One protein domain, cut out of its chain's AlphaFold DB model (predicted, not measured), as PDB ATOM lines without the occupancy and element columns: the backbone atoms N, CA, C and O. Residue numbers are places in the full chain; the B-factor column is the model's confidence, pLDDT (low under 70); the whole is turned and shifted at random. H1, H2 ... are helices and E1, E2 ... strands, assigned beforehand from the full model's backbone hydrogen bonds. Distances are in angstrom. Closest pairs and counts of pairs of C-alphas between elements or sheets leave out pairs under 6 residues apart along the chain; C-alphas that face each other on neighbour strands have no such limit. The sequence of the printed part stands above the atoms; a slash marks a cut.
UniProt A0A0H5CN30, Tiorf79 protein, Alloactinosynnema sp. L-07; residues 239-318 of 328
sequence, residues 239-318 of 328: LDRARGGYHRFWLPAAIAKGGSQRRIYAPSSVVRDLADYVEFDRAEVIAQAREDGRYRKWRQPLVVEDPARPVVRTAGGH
ATOM      1  N   LEU A 239      38.860  50.568 -13.375       88.31
ATOM      2  CA  LEU A 239      38.876  51.939 -13.918       88.31
ATOM      3  C   LEU A 239      39.801  52.889 -13.140       88.31
ATOM      4  O   LEU A 239      39.892  54.069 -13.462       88.31
ATOM      5  N   ASP A 240      40.493  52.382 -12.117       86.56
ATOM      6  CA  ASP A 240      41.438  53.163 -11.320       86.56
ATOM      7  C   ASP A 240      42.719  53.434 -12.130       86.56
ATOM      8  O   ASP A 240      43.514  52.528 -12.391       86.56
ATOM      9  N   ARG A 241      42.924  54.696 -12.525       83.25
ATOM     10  CA  ARG A 241      44.099  55.137 -13.292       83.25
ATOM     11  C   ARG A 241      45.372  55.258 -12.448       83.25
ATOM     12  O   ARG A 241      46.459  55.308 -13.022       83.25
ATOM     13  N   ALA A 242      45.259  55.330 -11.119       77.88
ATOM     14  CA  ALA A 242      46.361  55.725 -10.241       77.88
ATOM     15  C   ALA A 242      47.419  54.626 -10.062       77.88
ATOM     16  O   ALA A 242      48.550  54.908  -9.666       77.88
ATOM     17  N   ARG A 243      47.085  53.364 -10.358       74.50
ATOM     18  CA  ARG A 243      48.007  52.237 -10.161       74.50
ATOM     19  C   ARG A 243      48.770  51.911 -11.442       74.50
ATOM     20  O   ARG A 243      48.179  51.788 -12.516       74.50
ATOM     21  N   GLY A 244      50.080  51.711 -11.302       84.38
ATOM     22  CA  GLY A 244      50.938  51.131 -12.337       84.38
ATOM     23  C   GLY A 244      50.860  49.598 -12.395       84.38
ATOM     24  O   GLY A 244      50.228  48.948 -11.564       84.38
ATOM     25  N   GLY A 245      51.533  48.996 -13.380       90.50
ATOM     26  CA  GLY A 245      51.606  47.538 -13.530       90.50
ATOM     27  C   GLY A 245      50.335  46.908 -14.111       90.50
ATOM     28  O   GLY A 245      49.809  47.381 -15.125       90.50
ATOM     29  N   TYR A 246      49.870  45.814 -13.504       92.06
ATOM     30  CA  TYR A 246      48.671  45.083 -13.921       92.06
ATOM     31  C   TYR A 246      47.549  45.240 -12.905       92.06
ATOM     32  O   TYR A 246      47.728  45.053 -11.703       92.06
ATOM     33  N   HIS A 247      46.358  45.487 -13.425       93.88
ATOM     34  CA  HIS A 247      45.111  45.487 -12.685       93.88
ATOM     35  C   HIS A 247      44.453  44.129 -12.819       93.88
ATOM     36  O   HIS A 247      44.556  43.489 -13.865       93.88
ATOM     37  N   ARG A 248      43.757  43.683 -11.775       92.62
ATOM     38  CA  ARG A 248      43.045  42.405 -11.799       92.62
ATOM     39  C   ARG A 248      41.549  42.603 -11.653       92.62
ATOM     40  O   ARG A 248      41.111  43.377 -10.808       92.62
ATOM     41  N   PHE A 249      40.779  41.809 -12.378       92.50
ATOM     42  CA  PHE A 249      39.339  41.701 -12.182       92.50
ATOM     43  C   PHE A 249      38.877  40.248 -12.241       92.50
ATOM     44  O   PHE A 249      39.647  39.352 -12.594       92.50
ATOM     45  N   TRP A 250      37.659  39.992 -11.773       92.19
ATOM     46  CA  TRP A 250      37.096  38.648 -11.704       92.19
ATOM     47  C   TRP A 250      36.276  38.354 -12.958       92.19
ATOM     48  O   TRP A 250      35.440  39.162 -13.339       92.19
ATOM     49  N   LEU A 251      36.502  37.197 -13.584       91.94
ATOM     50  CA  LEU A 251      35.633  36.666 -14.630       91.94
ATOM     51  C   LEU A 251      34.686  35.630 -14.001       91.94
ATOM     52  O   LEU A 251      35.160  34.548 -13.640       91.94
ATOM     53  N   PRO A 252      33.376  35.916 -13.880       88.75
ATOM     54  CA  PRO A 252      32.418  35.012 -13.246       88.75
ATOM     55  C   PRO A 252      32.201  33.703 -14.018       88.75
ATOM     56  O   PRO A 252      32.280  33.660 -15.251       88.75
ATOM     57  N   ALA A 253      31.829  32.639 -13.295       87.06
ATOM     58  CA  ALA A 253      31.535  31.324 -13.874       87.06
ATOM     59  C   ALA A 253      30.396  31.363 -14.904       87.06
ATOM     60  O   ALA A 253      30.473  30.672 -15.916       87.06
ATOM     61  N   ALA A 254      29.388  32.217 -14.692       85.88
ATOM     62  CA  ALA A 254      28.248  32.379 -15.598       85.88
ATOM     63  C   ALA A 254      28.650  32.836 -17.016       85.88
ATOM     64  O   ALA A 254      27.963  32.541 -17.991       85.88
ATOM     65  N   ILE A 255      29.777  33.544 -17.135       86.56
ATOM     66  CA  ILE A 255      30.299  34.076 -18.399       86.56
ATOM     67  C   ILE A 255      31.415  33.171 -18.948       86.56
ATOM     68  O   ILE A 255      31.608  33.034 -20.162       86.56
ATOM     69  N   ALA A 256      32.181  32.539 -18.059       87.50
ATOM     70  CA  ALA A 256      33.285  31.681 -18.441       87.50
ATOM     71  C   ALA A 256      32.791  30.347 -19.022       87.50
ATOM     72  O   ALA A 256      32.037  29.603 -18.400       87.50
ATOM     73  N   LYS A 257      33.293  29.975 -20.209       83.75
ATOM     74  CA  LYS A 257      32.998  28.654 -20.793       83.75
ATOM     75  C   LYS A 257      33.343  27.545 -19.794       83.75
ATOM     76  O   LYS A 257      34.472  27.498 -19.300       83.75
ATOM     77  N   GLY A 258      32.392  26.638 -19.582       83.25
ATOM     78  CA  GLY A 258      32.551  25.504 -18.672       83.25
ATOM     79  C   GLY A 258      32.720  25.920 -17.211       83.25
ATOM     80  O   GLY A 258      33.351  25.189 -16.462       83.25
ATOM     81  N   GLY A 259      32.256  27.114 -16.825       84.38
ATOM     82  CA  GLY A 259      32.362  27.602 -15.449       84.38
ATOM     83  C   GLY A 259      33.785  27.955 -15.009       84.38
ATOM     84  O   GLY A 259      34.029  28.100 -13.818       84.38
ATOM     85  N   SER A 260      34.735  28.102 -15.945       86.94
ATOM     86  CA  SER A 260      36.155  28.374 -15.658       86.94
ATOM     87  C   SER A 260      36.400  29.831 -15.225       86.94
ATOM     88  O   SER A 260      37.050  30.623 -15.922       86.94
ATOM     89  N   GLN A 261      35.821  30.188 -14.081       91.31
ATOM     90  CA  GLN A 261      36.004  31.467 -13.414       91.31
ATOM     91  C   GLN A 261      37.455  31.660 -12.986       91.31
ATOM     92  O   GLN A 261      38.132  30.704 -12.606       91.31
ATOM     93  N   ARG A 262      37.953  32.891 -13.084       92.94
ATOM     94  CA  ARG A 262      39.355  33.205 -12.784       92.94
ATOM     95  C   ARG A 262      39.589  34.701 -12.659       92.94
ATOM     96  O   ARG A 262      38.783  35.510 -13.116       92.94
ATOM     97  N   ARG A 263      40.744  35.061 -12.100       94.75
ATOM     98  CA  ARG A 263      41.276  36.422 -12.198       94.75
ATOM     99  C   ARG A 263      41.830  36.663 -13.599       94.75
ATOM    100  O   ARG A 263      42.549  35.826 -14.140       94.75
ATOM    101  N   ILE A 264      41.490  37.814 -14.160       95.12
ATOM    102  CA  ILE A 264      42.041  38.337 -15.406       95.12
ATOM    103  C   ILE A 264      42.940  39.516 -15.063       95.12
ATOM    104  O   ILE A 264      42.611  40.288 -14.165       95.12
ATOM    105  N   TYR A 265      44.055  39.644 -15.778       94.44
ATOM    106  CA  TYR A 265      45.034  40.707 -15.590       94.44
ATOM    107  C   TYR A 265      45.029  41.629 -16.811       94.44
ATOM    108  O   TYR A 265      45.189  41.171 -17.940       94.44
ATOM    109  N   ALA A 266      44.848  42.925 -16.579       93.81
ATOM    110  CA  ALA A 266      44.844  43.970 -17.591       93.81
ATOM    111  C   ALA A 266      45.999  44.951 -17.327       93.81
ATOM    112  O   ALA A 266      46.132  45.441 -16.205       93.81
ATOM    113  N   PRO A 267      46.846  45.265 -18.321       93.81
ATOM    114  CA  PRO A 267      47.883  46.280 -18.159       93.81
ATOM    115  C   PRO A 267      47.295  47.659 -17.858       93.81
ATOM    116  O   PRO A 267      46.259  48.024 -18.410       93.81
ATOM    117  N   SER A 268      48.009  48.465 -17.070       94.44
ATOM    118  CA  SER A 268      47.580  49.828 -16.707       94.44
ATOM    119  C   SER A 268      47.322  50.732 -17.911       94.44
ATOM    120  O   SER A 268      46.480  51.615 -17.830       94.44
ATOM    121  N   SER A 269      48.004  50.515 -19.042       93.38
ATOM    122  CA  SER A 269      47.713  51.260 -20.273       93.38
ATOM    123  C   SER A 269      46.298  50.998 -20.788       93.38
ATOM    124  O   SER A 269      45.587  51.948 -21.076       93.38
ATOM    125  N   VAL A 270      45.856  49.737 -20.806       94.69
ATOM    126  CA  VAL A 270      44.492  49.368 -21.220       94.69
ATOM    127  C   VAL A 270      43.455  49.906 -20.237       94.69
ATOM    128  O   VAL A 270      42.377  50.315 -20.647       94.69
ATOM    129  N   VAL A 271      43.775  49.918 -18.939       95.25
ATOM    130  CA  VAL A 271      42.889  50.478 -17.907       95.25
ATOM    131  C   VAL A 271      42.713  51.983 -18.072       95.25
ATOM    132  O   VAL A 271      41.596  52.473 -17.935       95.25
ATOM    133  N   ARG A 272      43.780  52.711 -18.423       94.44
ATOM    134  CA  ARG A 272      43.678  54.135 -18.758       94.44
ATOM    135  C   ARG A 272      42.813  54.358 -19.992       94.44
ATOM    136  O   ARG A 272      41.846  55.098 -19.885       94.44
ATOM    137  N   ASP A 273      43.068  53.638 -21.085       94.31
ATOM    138  CA  ASP A 273      42.264  53.744 -22.312       94.31
ATOM    139  C   ASP A 273      40.777  53.418 -22.052       94.31
ATOM    140  O   ASP A 273      39.874  54.008 -22.645       94.31
ATOM    141  N   LEU A 274      40.504  52.481 -21.137       94.06
ATOM    142  CA  LEU A 274      39.148  52.119 -20.731       94.06
ATOM    143  C   LEU A 274      38.486  53.230 -19.920       94.06
ATOM    144  O   LEU A 274      37.328  53.550 -20.172       94.06
ATOM    145  N   ALA A 275      39.209  53.810 -18.964       94.06
ATOM    146  CA  ALA A 275      38.736  54.949 -18.191       94.06
ATOM    147  C   ALA A 275      38.486  56.172 -19.094       94.06
ATOM    148  O   ALA A 275      37.456  56.821 -18.946       94.06
ATOM    149  N   ASP A 276      39.349  56.425 -20.081       93.44
ATOM    150  CA  ASP A 276      39.187  57.512 -21.056       93.44
ATOM    151  C   ASP A 276      37.927  57.312 -21.906       93.44
ATOM    152  O   ASP A 276      37.110  58.221 -22.029       93.44
ATOM    153  N   TYR A 277      37.692  56.097 -22.412       93.12
ATOM    154  CA  TYR A 277      36.435  55.770 -23.093       93.12
ATOM    155  C   TYR A 277      35.205  56.053 -22.212       93.12
ATOM    156  O   TYR A 277      34.176  56.504 -22.713       93.12
ATOM    157  N   VAL A 278      35.281  55.765 -20.910       93.06
ATOM    158  CA  VAL A 278      34.160  55.953 -19.976       93.06
ATOM    159  C   VAL A 278      33.882  57.422 -19.709       93.06
ATOM    160  O   VAL A 278      32.716  57.810 -19.649       93.06
ATOM    161  N   GLU A 279      34.938  58.202 -19.524       93.00
ATOM    162  CA  GLU A 279      34.857  59.620 -19.197       93.00
ATOM    163  C   GLU A 279      34.397  60.461 -20.389       93.00
ATOM    164  O   GLU A 279      33.586  61.364 -20.208       93.00
ATOM    165  N   PHE A 280      34.860  60.138 -21.600       91.88
ATOM    166  CA  PHE A 280      34.616  60.952 -22.792       91.88
ATOM    167  C   PHE A 280      33.529  60.344 -23.690       91.88
ATOM    168  O   PHE A 280      32.348  60.652 -23.522       91.88
ATOM    169  N   ASP A 281      33.899  59.435 -24.602       91.94
ATOM    170  CA  ASP A 281      33.001  58.859 -25.613       91.94
ATOM    171  C   ASP A 281      31.697  58.330 -25.004       91.94
ATOM    172  O   ASP A 281      30.601  58.589 -25.501       91.94
ATOM    173  N   ARG A 282      31.799  57.549 -23.921       92.62
ATOM    174  CA  ARG A 282      30.644  56.924 -23.276       92.62
ATOM    175  C   ARG A 282      29.716  57.952 -22.643       92.62
ATOM    176  O   ARG A 282      28.499  57.764 -22.725       92.62
ATOM    177  N   ALA A 283      30.268  58.967 -21.983       93.12
ATOM    178  CA  ALA A 283      29.480  60.004 -21.333       93.12
ATOM    179  C   ALA A 283      28.615  60.743 -22.362       93.12
ATOM    180  O   ALA A 283      27.412  60.899 -22.140       93.12
ATOM    181  N   GLU A 284      29.184  61.063 -23.525       93.06
ATOM    182  CA  GLU A 284      28.474  61.675 -24.650       93.06
ATOM    183  C   GLU A 284      27.335  60.779 -25.177       93.06
ATOM    184  O   GLU A 284      26.195  61.229 -25.300       93.06
ATOM    185  N   VAL A 285      27.580  59.473 -25.387       92.62
ATOM    186  CA  VAL A 285      26.520  58.533 -25.833       92.62
ATOM    187  C   VAL A 285      25.352  58.506 -24.863       92.62
ATOM    188  O   VAL A 285      24.193  58.421 -25.272       92.62
ATOM    189  N   ILE A 286      25.665  58.486 -23.567       93.56
ATOM    190  CA  ILE A 286      24.664  58.403 -22.509       93.56
ATOM    191  C   ILE A 286      23.863  59.703 -22.450       93.56
ATOM    192  O   ILE A 286      22.642  59.625 -22.301       93.56
ATOM    193  N   ALA A 287      24.512  60.863 -22.580       95.12
ATOM    194  CA  ALA A 287      23.843  62.161 -22.635       95.12
ATOM    195  C   ALA A 287      22.845  62.212 -23.801       95.12
ATOM    196  O   ALA A 287      21.647  62.364 -23.563       95.12
ATOM    197  N   GLN A 288      23.292  61.894 -25.021       94.75
ATOM    198  CA  GLN A 288      22.415  61.850 -26.195       94.75
ATOM    199  C   GLN A 288      21.264  60.847 -26.022       94.75
ATOM    200  O   GLN A 288      20.113  61.114 -26.361       94.75
ATOM    201  N   ALA A 289      21.543  59.661 -25.473       94.00
ATOM    202  CA  ALA A 289      20.510  58.653 -25.249       94.00
ATOM    203  C   ALA A 289      19.452  59.094 -24.220       94.00
ATOM    204  O   ALA A 289      18.299  58.657 -24.311       94.00
ATOM    205  N   ARG A 290      19.832  59.929 -23.242       94.62
ATOM    206  CA  ARG A 290      18.910  60.530 -22.268       94.62
ATOM    207  C   ARG A 290      18.051  61.610 -22.914       94.62
ATOM    208  O   ARG A 290      16.838  61.566 -22.715       94.62
ATOM    209  N   GLU A 291      18.651  62.506 -23.692       96.44
ATOM    210  CA  GLU A 291      17.947  63.563 -24.437       96.44
ATOM    211  C   GLU A 291      16.890  62.975 -25.379       96.44
ATOM    212  O   GLU A 291      15.725  63.360 -25.338       96.44
ATOM    213  N   ASP A 292      17.250  61.921 -26.110       96.06
ATOM    214  CA  ASP A 292      16.354  61.187 -27.012       96.06
ATOM    215  C   ASP A 292      15.289  60.333 -26.280       96.06
ATOM    216  O   ASP A 292      14.485  59.627 -26.907       96.06
ATOM    217  N   GLY A 293      15.326  60.290 -24.943       94.19
ATOM    218  CA  GLY A 293      14.436  59.477 -24.116       94.19
ATOM    219  C   GLY A 293      14.565  57.966 -24.350       94.19
ATOM    220  O   GLY A 293      13.633  57.221 -24.038       94.19
ATOM    221  N   ARG A 294      15.694  57.476 -24.888       92.81
ATOM    222  CA  ARG A 294      15.868  56.060 -25.280       92.81
ATOM    223  C   ARG A 294      15.679  55.111 -24.102       92.81
ATOM    224  O   ARG A 294      15.033  54.078 -24.248       92.81
ATOM    225  N   TYR A 295      16.181  55.483 -22.924       88.62
ATOM    226  CA  TYR A 295      16.050  54.661 -21.719       88.62
ATOM    227  C   TYR A 295      14.602  54.553 -21.216       88.62
ATOM    228  O   TYR A 295      14.236  53.514 -20.681       88.62
ATOM    229  N   ARG A 296      13.753  55.569 -21.448       85.88
ATOM    230  CA  ARG A 296      12.324  55.530 -21.073       85.88
ATOM    231  C   ARG A 296      11.520  54.549 -21.928       85.88
ATOM    232  O   ARG A 296      10.510  54.029 -21.479       85.88
ATOM    233  N   LYS A 297      11.976  54.283 -23.155       87.00
ATOM    234  CA  LYS A 297      11.341  53.338 -24.091       87.00
ATOM    235  C   LYS A 297      11.718  51.878 -23.804       87.00
ATOM    236  O   LYS A 297      11.236  50.973 -24.486       87.00
ATOM    237  N   TRP A 298      12.600  51.626 -22.836       85.44
ATOM    238  CA  TRP A 298      13.072  50.280 -22.538       85.44
ATOM    239  C   TRP A 298      12.039  49.523 -21.701       85.44
ATOM    240  O   TRP A 298      11.783  49.868 -20.554       85.44
ATOM    241  N   ARG A 299      11.454  48.465 -22.272       80.19
ATOM    242  CA  ARG A 299      10.358  47.712 -21.636       80.19
ATOM    243  C   ARG A 299      10.763  46.935 -20.376       80.19
ATOM    244  O   ARG A 299       9.942  46.758 -19.490       80.19
ATOM    245  N   GLN A 300      12.000  46.445 -20.305       80.56
ATOM    246  CA  GLN A 300      12.484  45.597 -19.207       80.56
ATOM    247  C   GLN A 300      13.944  45.939 -18.866       80.56
ATOM    248  O   GLN A 300      14.857  45.191 -19.222       80.56
ATOM    249  N   PRO A 301      14.200  47.100 -18.239       81.81
ATOM    250  CA  PRO A 301      15.548  47.467 -17.847       81.81
ATOM    251  C   PRO A 301      16.031  46.586 -16.689       81.81
ATOM    252  O   PRO A 301      15.293  46.295 -15.747       81.81
ATOM    253  N   LEU A 302      17.304  46.203 -16.756       82.06
ATOM    254  CA  LEU A 302      18.049  45.718 -15.601       82.06
ATOM    255  C   LEU A 302      18.690  46.930 -14.934       82.06
ATOM    256  O   LEU A 302      19.523  47.600 -15.546       82.06
ATOM    257  N   VAL A 303      18.278  47.228 -13.705       83.88
ATOM    258  CA  VAL A 303      18.744  48.409 -12.975       83.88
ATOM    259  C   VAL A 303      19.679  47.975 -11.860       83.88
ATOM    260  O   VAL A 303      19.328  47.134 -11.034       83.88
ATOM    261  N   VAL A 304      20.870  48.563 -11.845       83.88
ATOM    262  CA  VAL A 304      21.790  48.509 -10.709       83.88
ATOM    263  C   VAL A 304      21.688  49.853 -10.002       83.88
ATOM    264  O   VAL A 304      22.077  50.871 -10.568       83.88
ATOM    265  N   GLU A 305      21.110  49.858  -8.803       79.50
ATOM    266  CA  GLU A 305      20.867  51.088  -8.028       79.50
ATOM    267  C   GLU A 305      22.149  51.611  -7.374       79.50
ATOM    268  O   GLU A 305      22.387  52.815  -7.350       79.50
ATOM    269  N   ASP A 306      22.986  50.696  -6.887       79.69
ATOM    270  CA  ASP A 306      24.255  51.004  -6.240       79.69
ATOM    271  C   ASP A 306      25.403  50.305  -6.990       79.69
ATOM    272  O   ASP A 306      25.547  49.083  -6.907       79.69
ATOM    273  N   PRO A 307      26.247  51.046  -7.726       75.69
ATOM    274  CA  PRO A 307      27.430  50.488  -8.378       75.69
ATOM    275  C   PRO A 307      28.412  49.801  -7.416       75.69
ATOM    276  O   PRO A 307      29.103  48.870  -7.827       75.69
ATOM    277  N   ALA A 308      28.470  50.215  -6.143       75.12
ATOM    278  CA  ALA A 308      29.307  49.579  -5.124       75.12
ATOM    279  C   ALA A 308      28.708  48.258  -4.612       75.12
ATOM    280  O   ALA A 308      29.412  47.423  -4.039       75.12
ATOM    281  N   ARG A 309      27.407  48.043  -4.838       74.06
ATOM    282  CA  ARG A 309      26.674  46.819  -4.504       74.06
ATOM    283  C   ARG A 309      25.866  46.386  -5.723       74.06
ATOM    284  O   ARG A 309      24.655  46.604  -5.735       74.06
ATOM    285  N   PRO A 310      26.507  45.765  -6.731       67.31
ATOM    286  CA  PRO A 310      25.923  45.521  -8.047       67.31
ATOM    287  C   PRO A 310      24.850  44.417  -8.016       67.31
ATOM    288  O   PRO A 310      25.003  43.323  -8.560       67.31
ATOM    289  N   VAL A 311      23.746  44.699  -7.331       73.62
ATOM    290  CA  VAL A 311      22.544  43.881  -7.252       73.62
ATOM    291  C   VAL A 311      21.591  44.394  -8.313       73.62
ATOM    292  O   VAL A 311      21.253  45.578  -8.349       73.62
ATOM    293  N   VAL A 312      21.163  43.489  -9.186       74.19
ATOM    294  CA  VAL A 312      20.266  43.824 -10.285       74.19
ATOM    295  C   VAL A 312      18.826  43.727  -9.799       74.19
ATOM    296  O   VAL A 312      18.421  42.717  -9.212       74.19
ATOM    297  N   ARG A 313      18.043  44.770 -10.079       69.19
ATOM    298  CA  ARG A 313      16.584  44.765  -9.968       69.19
ATOM    299  C   ARG A 313      15.968  44.715 -11.357       69.19
ATOM    300  O   ARG A 313      16.384  45.434 -12.267       69.19
ATOM    301  N   THR A 314      14.966  43.860 -11.502       67.62
ATOM    302  CA  THR A 314      14.097  43.823 -12.683       67.62
ATOM    303  C   THR A 314      12.890  44.737 -12.472       67.62
ATOM    304  O   THR A 314      12.510  45.015 -11.332       67.62
ATOM    305  N   ALA A 315      12.253  45.180 -13.559       56.69
ATOM    306  CA  ALA A 315      11.041  46.008 -13.501       56.69
ATOM    307  C   ALA A 315       9.875  45.358 -12.713       56.69
ATOM    308  O   ALA A 315       9.011  46.073 -12.221       56.69
ATOM    309  N   GLY A 316       9.886  44.028 -12.534       56.62
ATOM    310  CA  GLY A 316       8.933  43.272 -11.704       56.62
ATOM    311  C   GLY A 316       9.342  43.092 -10.233       56.62
ATOM    312  O   GLY A 316       8.736  42.302  -9.520       56.62
ATOM    313  N   GLY A 317      10.395  43.769  -9.757       46.78
ATOM    314  CA  GLY A 317      10.789  43.771  -8.343       46.78
ATOM    315  C   GLY A 317      11.640  42.583  -7.875       46.78
ATOM    316  O   GLY A 317      12.096  42.588  -6.730       46.78
ATOM    317  N   HIS A 318      11.926  41.596  -8.731       49.00
ATOM    318  CA  HIS A 318      12.800  40.475  -8.372       49.00
ATOM    319  C   HIS A 318      14.262  40.926  -8.256       49.00
ATOM    320  O   HIS A 318      14.791  41.605  -9.144       49.00
TER     321      HIS A 318
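What this domain is: This is residues 239 to 318 of the 328 residues of the protein "Tiorf79 protein" of Alloactinosynnema sp. L-07 (UniProt A0A0H5CN30). Picture an open horseshoe with few contacts across it: H1 and H2 follow one another as a helical bar, a two-strand hairpin of E1 and E2 is at the first end of the bar, and past its other end the short H3 leads to a second, smaller hairpin of E3 and E4. The two hairpins stay apart, and much of H2 stands free. The printed part has 80 residues, with three named helices and four named strands in the order E1, E2, H1, H2, H3, E3, E4; each hairpin is an antiparallel sheet of two strands. The class is mixed, helices and strands, and the whole is loose, with a radius of gyration of the C-alphas of 16.3 A and spans of 41 by 33 by 22 A.

Where its parts are: Find C-alpha 246 at (48.671, 45.083, -13.921); there E1 begins, residues 246 to 251, 15.5 A long. E2, residues 262 to 267, runs 16.5 A. Go straight on into H1, residues 268 to 279, 16.2 A from first to last C-alpha. H2, residues 281 to 291, covers 15.8 A and ends at C-alpha 291, (17.947, 63.563, -24.437). Next come H3, residues 294 to 297, 5.4 A, and E3, residues 303 to 306, 9.1 A. E4, residues 309 to 313, is 11.7 A long and ends at C-alpha 313, (16.584, 44.765, -9.968).

How they stand to each other: Look first at the hairpin of E1 and E2, antiparallel at 148 degrees, where N 247 and O 266 are 2.8 A apart and N 249 and O 264 3.0 A, both within hydrogen-bond range. The closest C-alphas of E1 and H1 are those of Tyr 246 and Ser 268, 5.6 A apart. H1 and H2 meet only through their link. H2 and H3 are close but not clearly touching, with the C-alphas of Ala 289 and Tyr 295 closest at 6.9 A. In the hairpin of E3 and E4, antiparallel at 152 degrees, N 313 and O 303 are within hydrogen-bond range at 2.9 A. Among the pairs that are apart are E1 and E4, E2 and E3, and H2 and E3. In H1 and H2 every O i to N i+4 pair is within hydrogen-bond range; H3 is too short for such a pair, and its one O i to N i+3 pair is within range.

The domain as a whole: The two C-alphas farthest apart are those of Gly 245 and Gly 316, 42.9 A. Residues 279 to 285, of which 281 to 285 belong to H2, and residues 287 to 293, of which 287 to 291 belong to H2, stand free. The printed part has no cut and no long link; the link from E1 to E2, 10 residues, is short, and the others are tight. The mean pLDDT of the printed part is 86.1, and residue 310 and residues 313 to 318 are under 70.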